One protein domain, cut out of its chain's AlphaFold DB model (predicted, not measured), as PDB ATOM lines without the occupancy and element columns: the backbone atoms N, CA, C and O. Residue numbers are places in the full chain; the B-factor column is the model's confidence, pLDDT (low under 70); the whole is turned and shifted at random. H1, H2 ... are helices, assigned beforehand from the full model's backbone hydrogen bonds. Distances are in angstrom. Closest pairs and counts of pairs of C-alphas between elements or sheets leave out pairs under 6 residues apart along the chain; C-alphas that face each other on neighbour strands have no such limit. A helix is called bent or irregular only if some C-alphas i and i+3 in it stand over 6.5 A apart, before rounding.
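This is residues 4 to 81 of the 81 residues of an uncharacterized protein of Afipia felis (UniProt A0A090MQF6). Two long helices, H1 and H2, run side by side in opposite directions as a loose U, and beyond the far end of H2 the chain forms a small head of loops with the short helix H3. In that head residues 64 to 81, with no named element, fold back, and residues 70 to 71 pair antiparallel with residues 78 to 79. The printed part has 78 residues, with three named helices in the order H1, H2, H3 and no named strand; its class is all helix. It is an extended rod, with a radius of gyration of the C-alphas of 18.2 A and spans of 56 by 24 by 16 A.

Begin with H1, residues 4 to 23, and go on to H2, residues 29 to 51: they are close but not clearly touching, and their closest C-alphas, those of Ile 22 and Val 32, are 7.4 A apart. Their lines stand at a shallow tilt of 12 degrees, and they run opposite ways. Farther on, H3, residues 60 to 63, is apart from both H1 and H2. In H2 every O i to N i+4 pair is within hydrogen-bond range, in H1 14 of 16 are, and H3 is too short for such a pair.

Find C-alpha 4 at (34.026, -2.052, 28.059); from there H1 runs 27.9 A to C-alpha 23. H1 is irregular, but only just: C-alphas 17 and 20 are 6.6 A apart. Look next at C-alpha 29 at (25.631, -31.029, 29.414), where H2 begins its 32.4 A to C-alpha 51. H3 ends at C-alpha 63, at (11.953, 12.817, 31.101).

The two C-alphas farthest apart are those of Lys 24 and Arg 65, at 55.9 A. The printed part has no cut; the link from H1 to H2 is tight and that from H2 to H3 short. Look for pLDDT under 70 at residues 17 to 32 and residue 81; the mean of the printed part is 74.8.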
ATOM      1  N   ASP A   4      33.611  -0.975  28.965       72.81
ATOM      2  CA  ASP A   4      34.026  -2.052  28.059       72.81
ATOM      3  C   ASP A   4      35.189  -2.888  28.603       72.81
ATOM      4  O   ASP A   4      35.163  -4.117  28.537       72.81
ATOM      5  N   THR A   5      36.205  -2.247  29.188       78.12
ATOM      6  CA  THR A   5      37.357  -2.959  29.757       78.12
ATOM      7  C   THR A   5      36.960  -3.789  30.977       78.12
ATOM      8  O   THR A   5      37.443  -4.908  31.136       78.12
ATOM      9  N   ILE A   6      36.071  -3.268  31.831       76.12
ATOM     10  CA  ILE A   6      35.560  -3.993  33.007       76.12
ATOM     11  C   ILE A   6      34.798  -5.242  32.551       76.12
ATOM     12  O   ILE A   6      35.004  -6.331  33.087       76.12
ATOM     13  N   TRP A   7      33.962  -5.107  31.522       72.19
ATOM     14  CA  TRP A   7      33.144  -6.210  31.038       72.19
ATOM     15  C   TRP A   7      33.934  -7.271  30.274       72.19
ATOM     16  O   TRP A   7      33.681  -8.465  30.438       72.19
ATOM     17  N   GLN A   8      34.953  -6.866  29.512       73.81
ATOM     18  CA  GLN A   8      35.906  -7.808  28.925       73.81
ATOM     19  C   GLN A   8      36.643  -8.615  29.994       73.81
ATOM     20  O   GLN A   8      36.729  -9.835  29.876       73.81
ATOM     21  N   LEU A   9      37.123  -7.963  31.056       79.12
ATOM     22  CA  LEU A   9      37.800  -8.641  32.167       79.12
ATOM     23  C   LEU A   9      36.906  -9.688  32.827       79.12
ATOM     24  O   LEU A   9      37.328 -10.824  33.028       79.12
ATOM     25  N   ILE A  10      35.655  -9.323  33.103       76.44
ATOM     26  CA  ILE A  10      34.672 -10.234  33.685       76.44
ATOM     27  C   ILE A  10      34.403 -11.419  32.741       76.44
ATOM     28  O   ILE A  10      34.405 -12.572  33.174       76.44
ATOM     29  N   ARG A  11      34.233 -11.168  31.438       70.56
ATOM     30  CA  ARG A  11      34.020 -12.220  30.433       70.56
ATOM     31  C   ARG A  11      35.202 -13.183  30.346       70.56
ATOM     32  O   ARG A  11      34.995 -14.393  30.298       70.56
ATOM     33  N   TYR A  12      36.428 -12.668  30.337       74.88
ATOM     34  CA  TYR A  12      37.625 -13.504  30.286       74.88
ATOM     35  C   TYR A  12      37.829 -14.304  31.572       74.88
ATOM     36  O   TYR A  12      38.176 -15.478  31.489       74.88
ATOM     37  N   ALA A  13      37.544 -13.719  32.739       74.69
ATOM     38  CA  ALA A  13      37.590 -14.434  34.012       74.69
ATOM     39  C   ALA A  13      36.598 -15.609  34.039       74.69
ATOM     40  O   ALA A  13      36.961 -16.711  34.446       74.69
ATOM     41  N   LEU A  14      35.375 -15.410  33.535       72.56
ATOM     42  CA  LEU A  14      34.402 -16.493  33.384       72.56
ATOM     43  C   LEU A  14      34.874 -17.570  32.405       72.56
ATOM     44  O   LEU A  14      34.813 -18.752  32.725       72.56
ATOM     45  N   LEU A  15      35.353 -17.191  31.217       71.00
ATOM     46  CA  LEU A  15      35.832 -18.156  30.221       71.00
ATOM     47  C   LEU A  15      36.996 -18.993  30.760       71.00
ATOM     48  O   LEU A  15      37.048 -20.200  30.530       71.00
ATOM     49  N   LEU A  16      37.896 -18.365  31.515       74.19
ATOM     50  CA  LEU A  16      39.020 -19.034  32.157       74.19
ATOM     51  C   LEU A  16      38.568 -19.986  33.273       74.19
ATOM     52  O   LEU A  16      39.140 -21.061  33.416       74.19
ATOM     53  N   ALA A  17      37.550 -19.615  34.055       68.25
ATOM     54  CA  ALA A  17      37.038 -20.447  35.141       68.25
ATOM     55  C   ALA A  17      36.215 -21.638  34.621       68.25
ATOM     56  O   ALA A  17      36.417 -22.773  35.050       68.25
ATOM     57  N   PHE A  18      35.311 -21.395  33.672       62.66
ATOM     58  CA  PHE A  18      34.354 -22.394  33.192       62.66
ATOM     59  C   PHE A  18      34.884 -23.245  32.028       62.66
ATOM     60  O   PHE A  18      34.472 -24.395  31.888       62.66
ATOM     61  N   GLY A  19      35.838 -22.750  31.234       63.12
ATOM     62  CA  GLY A  19      36.448 -23.508  30.133       63.12
ATOM     63  C   GLY A  19      37.073 -24.845  30.571       63.12
ATOM     64  O   GLY A  19      36.739 -25.880  29.986       63.12
ATOM     65  N   PRO A  20      37.920 -24.871  31.621       65.19
ATOM     66  CA  PRO A  20      38.519 -26.096  32.155       65.19
ATOM     67  C   PRO A  20      37.521 -27.038  32.841       65.19
ATOM     68  O   PRO A  20      37.715 -28.252  32.811       65.19
ATOM     69  N   LEU A  21      36.461 -26.501  33.462       61.28
ATOM     70  CA  LEU A  21      35.416 -27.289  34.131       61.28
ATOM     71  C   LEU A  21      34.597 -28.115  33.127       61.28
ATOM     72  O   LEU A  21      34.284 -29.273  33.395       61.28
ATOM     73  N   ILE A  22      34.319 -27.545  31.950       61.47
ATOM     74  CA  ILE A  22      33.589 -28.216  30.866       61.47
ATOM     75  C   ILE A  22      34.481 -29.250  30.160       61.47
ATOM     76  O   ILE A  22      34.075 -30.393  29.967       61.47
ATOM     77  N   THR A  23      35.722 -28.890  29.808       61.12
ATOM     78  CA  THR A  23      36.625 -29.789  29.051       61.12
ATOM     79  C   THR A  23      37.100 -31.002  29.842       61.12
ATOM     80  O   THR A  23      37.405 -32.032  29.247       61.12
ATOM     81  N   LYS A  24      37.154 -30.913  31.174       64.12
ATOM     82  CA  LYS A  24      37.540 -32.039  32.033       64.12
ATOM     83  C   LYS A  24      36.383 -32.985  32.387       64.12
ATOM     84  O   LYS A  24      36.614 -33.938  33.122       64.12
ATOM     85  N   GLY A  25      35.167 -32.741  31.885       58.16
ATOM     86  CA  GLY A  25      34.010 -33.620  32.103       58.16
ATOM     87  C   GLY A  25      33.454 -33.603  33.530       58.16
ATOM     88  O   GLY A  25      32.725 -34.515  33.904       58.16
ATOM     89  N   TYR A  26      33.783 -32.580  34.329       62.75
ATOM     90  CA  TYR A  26      33.248 -32.417  35.688       62.75
ATOM     91  C   TYR A  26      31.776 -31.980  35.711       62.75
ATOM     92  O   TYR A  26      31.163 -31.998  36.772       62.75
ATOM     93  N   LEU A  27      31.224 -31.570  34.566       61.22
ATOM     94  CA  LEU A  27      29.838 -31.136  34.413       61.22
ATOM     95  C   LEU A  27      29.203 -31.869  33.231       61.22
ATOM     96  O   LEU A  27      29.755 -31.871  32.128       61.22
ATOM     97  N   SER A  28      28.032 -32.462  33.454       66.88
ATOM     98  CA  SER A  28      27.183 -32.966  32.372       66.88
ATOM     99  C   SER A  28      26.607 -31.807  31.545       66.88
ATOM    100  O   SER A  28      26.527 -30.667  32.010       66.88
ATOM    101  N   SER A  29      26.185 -32.066  30.305       65.50
ATOM    102  CA  SER A  29      25.631 -31.029  29.414       65.50
ATOM    103  C   SER A  29      24.422 -30.289  30.009       65.50
ATOM    104  O   SER A  29      24.260 -29.086  29.775       65.50
ATOM    105  N   ASP A  30      23.621 -30.969  30.831       69.44
ATOM    106  CA  ASP A  30      22.478 -30.373  31.530       69.44
ATOM    107  C   ASP A  30      22.920 -29.431  32.659       69.44
ATOM    108  O   ASP A  30      22.365 -28.339  32.823       69.44
ATOM    109  N   GLU A  31      23.973 -29.786  33.396       67.50
ATOM    110  CA  GLU A  31      24.544 -28.913  34.426       67.50
ATOM    111  C   GLU A  31      25.212 -27.684  33.808       67.50
ATOM    112  O   GLU A  31      25.041 -26.579  34.316       67.50
ATOM    113  N   VAL A  32      25.900 -27.831  32.669       69.69
ATOM    114  CA  VAL A  32      26.473 -26.687  31.938       69.69
ATOM    115  C   VAL A  32      25.378 -25.728  31.478       69.69
ATOM    116  O   VAL A  32      25.525 -24.514  31.629       69.69
ATOM    117  N   THR A  33      24.264 -26.248  30.961       71.00
ATOM    118  CA  THR A  33      23.115 -25.430  30.540       71.00
ATOM    119  C   THR A  33      22.514 -24.680  31.727       71.00
ATOM    120  O   THR A  33      22.292 -23.469  31.655       71.00
ATOM    121  N   THR A  34      22.335 -25.372  32.852       73.81
ATOM    122  CA  THR A  34      21.786 -24.803  34.088       73.81
ATOM    123  C   THR A  34      22.688 -23.708  34.660       73.81
ATOM    124  O   THR A  34      22.226 -22.611  34.973       73.81
ATOM    125  N   VAL A  35      23.996 -23.968  34.736       73.81
ATOM    126  CA  VAL A  35      25.001 -23.016  35.227       73.81
ATOM    127  C   VAL A  35      25.106 -21.809  34.298       73.81
ATOM    128  O   VAL A  35      25.126 -20.674  34.768       73.81
ATOM    129  N   THR A  36      25.105 -22.021  32.982       73.62
ATOM    130  CA  THR A  36      25.150 -20.926  32.001       73.62
ATOM    131  C   THR A  36      23.904 -20.047  32.098       73.62
ATOM    132  O   THR A  36      24.020 -18.823  32.078       73.62
ATOM    133  N   GLY A  37      22.721 -20.647  32.269       72.50
ATOM    134  CA  GLY A  37      21.478 -19.916  32.508       72.50
ATOM    135  C   GLY A  37      21.529 -19.085  33.792       72.50
ATOM    136  O   GLY A  37      21.228 -17.892  33.766       72.50
ATOM    137  N   ALA A  38      21.989 -19.678  34.897       71.31
ATOM    138  CA  ALA A  38      22.136 -18.985  36.176       71.31
ATOM    139  C   ALA A  38      23.128 -17.809  36.093       71.31
ATOM    140  O   ALA A  38      22.828 -16.709  36.561       71.31
ATOM    141  N   ILE A  39      24.278 -18.006  35.438       79.25
ATOM    142  CA  ILE A  39      25.260 -16.941  35.193       79.25
ATOM    143  C   ILE A  39      24.642 -15.846  34.324       79.25
ATOM    144  O   ILE A  39      24.765 -14.672  34.662       79.25
ATOM    145  N   GLY A  40      23.930 -16.203  33.253       75.00
ATOM    146  CA  GLY A  40      23.238 -15.243  32.393       75.00
ATOM    147  C   GLY A  40      22.290 -14.336  33.180       75.00
ATOM    148  O   GLY A  40      22.365 -13.118  33.053       75.00
ATOM    149  N   VAL A  41      21.471 -14.910  34.066       74.56
ATOM    150  CA  VAL A  41      20.544 -14.151  34.923       74.56
ATOM    151  C   VAL A  41      21.286 -13.203  35.867       74.56
ATOM    152  O   VAL A  41      20.905 -12.035  35.988       74.56
ATOM    153  N   ILE A  42      22.360 -13.669  36.513       79.06
ATOM    154  CA  ILE A  42      23.191 -12.830  37.391       79.06
ATOM    155  C   ILE A  42      23.795 -11.671  36.593       79.06
ATOM    156  O   ILE A  42      23.752 -10.527  37.043       79.06
ATOM    157  N   PHE A  43      24.297 -11.947  35.390       78.94
ATOM    158  CA  PHE A  43      24.892 -10.950  34.505       78.94
ATOM    159  C   PHE A  43      23.882  -9.897  34.062       78.94
ATOM    160  O   PHE A  43      24.156  -8.705  34.175       78.94
ATOM    161  N   THR A  44      22.699 -10.314  33.611       76.38
ATOM    162  CA  THR A  44      21.626  -9.395  33.213       76.38
ATOM    163  C   THR A  44      21.152  -8.542  34.389       76.38
ATOM    164  O   THR A  44      20.935  -7.340  34.235       76.38
ATOM    165  N   THR A  45      21.043  -9.133  35.581       76.62
ATOM    166  CA  THR A  45      20.631  -8.415  36.794       76.62
ATOM    167  C   THR A  45      21.686  -7.396  37.216       76.62
ATOM    168  O   THR A  45      21.367  -6.225  37.425       76.62
ATOM    169  N   ALA A  46      22.954  -7.808  37.282       78.62
ATOM    170  CA  ALA A  46      24.072  -6.929  37.606       78.62
ATOM    171  C   ALA A  46      24.207  -5.787  36.589       78.62
ATOM    172  O   ALA A  46      24.417  -4.643  36.988       78.62
ATOM    173  N   TRP A  47      24.012  -6.066  35.296       79.44
ATOM    174  CA  TRP A  47      23.999  -5.051  34.242       79.44
ATOM    175  C   TRP A  47      22.887  -4.024  34.451       79.44
ATOM    176  O   TRP A  47      23.146  -2.824  34.433       79.44
ATOM    177  N   GLY A  48      21.660  -4.480  34.714       76.88
ATOM    178  CA  GLY A  48      20.530  -3.589  34.976       76.88
ATOM    179  C   GLY A  48      20.754  -2.687  36.192       76.88
ATOM    180  O   GLY A  48      20.405  -1.507  36.149       76.88
ATOM    181  N   VAL A  49      21.373  -3.218  37.251       82.50
ATOM    182  CA  VAL A  49      21.761  -2.433  38.433       82.50
ATOM    183  C   VAL A  49      22.864  -1.439  38.088       82.50
ATOM    184  O   VAL A  49      22.759  -0.280  38.469       82.50
ATOM    185  N   TRP A  50      23.893  -1.864  37.352       81.25
ATOM    186  CA  TRP A  50      25.030  -1.023  36.981       81.25
ATOM    187  C   TRP A  50      24.615   0.151  36.087       81.25
ATOM    188  O   TRP A  50      24.930   1.294  36.405       81.25
ATOM    189  N   VAL A  51      23.840  -0.108  35.029       79.88
ATOM    190  CA  VAL A  51      23.339   0.926  34.107       79.88
ATOM    191  C   VAL A  51      22.450   1.943  34.825       79.88
ATOM    192  O   VAL A  51      22.478   3.128  34.516       79.88
ATOM    193  N   LYS A  52      21.659   1.494  35.802       78.44
ATOM    194  CA  LYS A  52      20.744   2.365  36.552       78.44
ATOM    195  C   LYS A  52      21.360   2.927  37.828       78.44
ATOM    196  O   LYS A  52      20.682   3.663  38.549       78.44
ATOM    197  N   TYR A  53      22.611   2.597  38.131       80.00
ATOM    198  CA  TYR A  53      23.250   3.019  39.364       80.00
ATOM    199  C   TYR A  53      23.359   4.548  39.404       80.00
ATOM    200  O   TYR A  53      23.880   5.173  38.485       80.00
ATOM    201  N   GLY A  54      22.823   5.163  40.460       75.25
ATOM    202  CA  GLY A  54      22.768   6.624  40.592       75.25
ATOM    203  C   GLY A  54      21.656   7.312  39.786       75.25
ATOM    204  O   GLY A  54      21.528   8.532  39.866       75.25
ATOM    205  N   THR A  55      20.822   6.561  39.059       79.25
ATOM    206  CA  THR A  55      19.638   7.099  38.364       79.25
ATOM    207  C   THR A  55      18.395   7.024  39.255       79.25
ATOM    208  O   THR A  55      18.303   6.191  40.160       79.25
ATOM    209  N   ARG A  56      17.413   7.899  39.009       79.50
ATOM    210  CA  ARG A  56      16.095   7.853  39.659       79.50
ATOM    211  C   ARG A  56      15.012   7.690  38.606       79.50
ATOM    212  O   ARG A  56      15.077   8.300  37.543       79.50
ATOM    213  N   THR A  57      13.999   6.891  38.920       79.25
ATOM    214  CA  THR A  57      12.783   6.831  38.112       79.25
ATOM    215  C   THR A  57      12.060   8.172  38.190       79.25
ATOM    216  O   THR A  57      11.909   8.755  39.263       79.25
ATOM    217  N   THR A  58      11.631   8.679  37.038       79.81
ATOM    218  CA  THR A  58      10.882   9.933  36.926       79.81
ATOM    219  C   THR A  58       9.679   9.751  36.007       79.81
ATOM    220  O   THR A  58       9.535   8.723  35.344       79.81
ATOM    221  N   THR A  59       8.780  10.731  35.991       85.00
ATOM    222  CA  THR A  59       7.600  10.709  35.116       85.00
ATOM    223  C   THR A  59       7.995  10.969  33.664       85.00
ATOM    224  O   THR A  59       8.940  11.712  33.399       85.00
ATOM    225  N   ALA A  60       7.240  10.416  32.708       81.56
ATOM    226  CA  ALA A  60       7.483  10.631  31.276       81.56
ATOM    227  C   ALA A  60       7.498  12.126  30.899       81.56
ATOM    228  O   ALA A  60       8.324  12.573  30.111       81.56
ATOM    229  N   SER A  61       6.638  12.919  31.541       82.38
ATOM    230  CA  SER A  61       6.574  14.377  31.405       82.38
ATOM    231  C   SER A  61       7.836  15.108  31.877       82.38
ATOM    232  O   SER A  61       8.153  16.170  31.352       82.38
ATOM    233  N   HIS A  62       8.558  14.569  32.862       82.00
ATOM    234  CA  HIS A  62       9.827  15.141  33.314       82.00
ATOM    235  C   HIS A  62      10.996  14.657  32.448       82.00
ATOM    236  O   HIS A  62      11.855  15.451  32.094       82.00
ATOM    237  N   ALA A  63      10.977  13.389  32.030       80.12
ATOM    238  CA  ALA A  63      11.953  12.817  31.101       80.12
ATOM    239  C   ALA A  63      11.999  13.543  29.740       80.12
ATOM    240  O   ALA A  63      13.049  13.596  29.108       80.12
ATOM    241  N   ALA A  64      10.880  14.120  29.294       81.56
ATOM    242  CA  ALA A  64      10.787  14.867  28.038       81.56
ATOM    243  C   ALA A  64      11.496  16.237  28.053       81.56
ATOM    244  O   ALA A  64      11.517  16.926  27.034       81.56
ATOM    245  N   ARG A  65      12.038  16.676  29.194       82.50
ATOM    246  CA  ARG A  65      12.711  17.971  29.291       82.50
ATOM    247  C   ARG A  65      14.162  17.885  28.812       82.50
ATOM    248  O   ARG A  65      14.857  16.912  29.090       82.50
ATOM    249  N   ILE A  66      14.625  18.950  28.157       82.00
ATOM    250  CA  ILE A  66      15.999  19.093  27.637       82.00
ATOM    251  C   ILE A  66      17.062  19.033  28.749       82.00
ATOM    252  O   ILE A  66      18.194  18.619  28.520       82.00
ATOM    253  N   ASP A  67      16.699  19.440  29.967       82.81
ATOM    254  CA  ASP A  67      17.585  19.480  31.135       82.81
ATOM    255  C   ASP A  67      17.718  18.124  31.842       82.81
ATOM    256  O   ASP A  67      18.520  17.988  32.766       82.81
ATOM    257  N   THR A  68      16.945  17.119  31.426       82.50
ATOM    258  CA  THR A  68      16.900  15.819  32.088       82.50
ATOM    259  C   THR A  68      17.749  14.804  31.321       82.50
ATOM    260  O   THR A  68      17.337  14.337  30.258       82.50
ATOM    261  N   PRO A  69      18.929  14.415  31.840       83.88
ATOM    262  CA  PRO A  69      19.708  13.335  31.254       83.88
ATOM    263  C   PRO A  69      18.980  11.999  31.437       83.88
ATOM    264  O   PRO A  69      18.603  11.611  32.546       83.88
ATOM    265  N   LEU A  70      18.803  11.286  30.332       84.12
ATOM    266  CA  LEU A  70      18.211   9.960  30.263       84.12
ATOM    267  C   LEU A  70      19.308   8.924  30.081       84.12
ATOM    268  O   LEU A  70      20.257   9.140  29.334       84.12
ATOM    269  N   VAL A  71      19.161   7.791  30.761       83.06
ATOM    270  CA  VAL A  71      20.070   6.656  30.610       83.06
ATOM    271  C   VAL A  71      19.366   5.565  29.823       83.06
ATOM    272  O   VAL A  71      18.312   5.075  30.234       83.06
ATOM    273  N   ASP A  72      19.956   5.177  28.697       79.38
ATOM    274  CA  ASP A  72      19.478   4.069  27.886       79.38
ATOM    275  C   ASP A  72      19.597   2.755  28.684       79.38
ATOM    276  O   ASP A  72      20.692   2.385  29.113       79.38
ATOM    277  N   PRO A  73      18.496   2.020  28.904       71.31
ATOM    278  CA  PRO A  73      18.495   0.846  29.774       71.31
ATOM    279  C   PRO A  73      19.229  -0.364  29.181       71.31
ATOM    280  O   PRO A  73      19.546  -1.292  29.924       71.31
ATOM    281  N   ALA A  74      19.485  -0.382  27.870       72.56
ATOM    282  CA  ALA A  74      20.175  -1.474  27.191       72.56
ATOM    283  C   ALA A  74      21.690  -1.232  27.118       72.56
ATOM    284  O   ALA A  74      22.473  -2.165  27.277       72.56
ATOM    285  N   THR A  75      22.103   0.017  26.907       74.88
ATOM    286  CA  THR A  75      23.490   0.401  26.604       74.88
ATOM    287  C   THR A  75      24.152   1.245  27.690       74.88
ATOM    288  O   THR A  75      25.369   1.404  27.670       74.88
ATOM    289  N   GLY A  76      23.381   1.804  28.625       73.31
ATOM    290  CA  GLY A  76      23.865   2.723  29.657       73.31
ATOM    291  C   GLY A  76      24.342   4.074  29.138       73.31
ATOM    292  O   GLY A  76      24.976   4.829  29.874       73.31
ATOM    293  N   LYS A  77      24.051   4.396  27.875       79.94
ATOM    294  CA  LYS A  77      24.393   5.691  27.290       79.94
ATOM    295  C   LYS A  77      23.522   6.782  27.890       79.94
ATOM    296  O   LYS A  77      22.314   6.612  28.017       79.94
ATOM    297  N   ILE A  78      24.152   7.904  28.214       83.00
ATOM    298  CA  ILE A  78      23.458   9.095  28.689       83.00
ATOM    299  C   ILE A  78      23.140   9.972  27.479       83.00
ATOM    300  O   ILE A  78      24.047  10.315  26.721       83.00
ATOM    301  N   SER A  79      21.875  10.339  27.304       81.56
ATOM    302  CA  SER A  79      21.430  11.303  26.297       81.56
ATOM    303  C   SER A  79      20.509  12.345  26.919       81.56
ATOM    304  O   SER A  79      19.741  12.047  27.828       81.56
ATOM    305  N   THR A  80      20.557  13.567  26.410       77.25
ATOM    306  CA  THR A  80      19.542  14.596  26.666       77.25
ATOM    307  C   THR A  80      18.592  14.650  25.473       77.25
ATOM    308  O   THR A  80      19.010  14.334  24.356       77.25
ATOM    309  N   ASN A  81      17.321  14.985  25.720       65.94
ATOM    310  CA  ASN A  81      16.376  15.310  24.643       65.94
ATOM    311  C   ASN A  81      16.816  16.553  23.863       65.94
ATOM    312  O   ASN A  81      17.577  17.364  24.438       65.94
TER     313      ASN A  81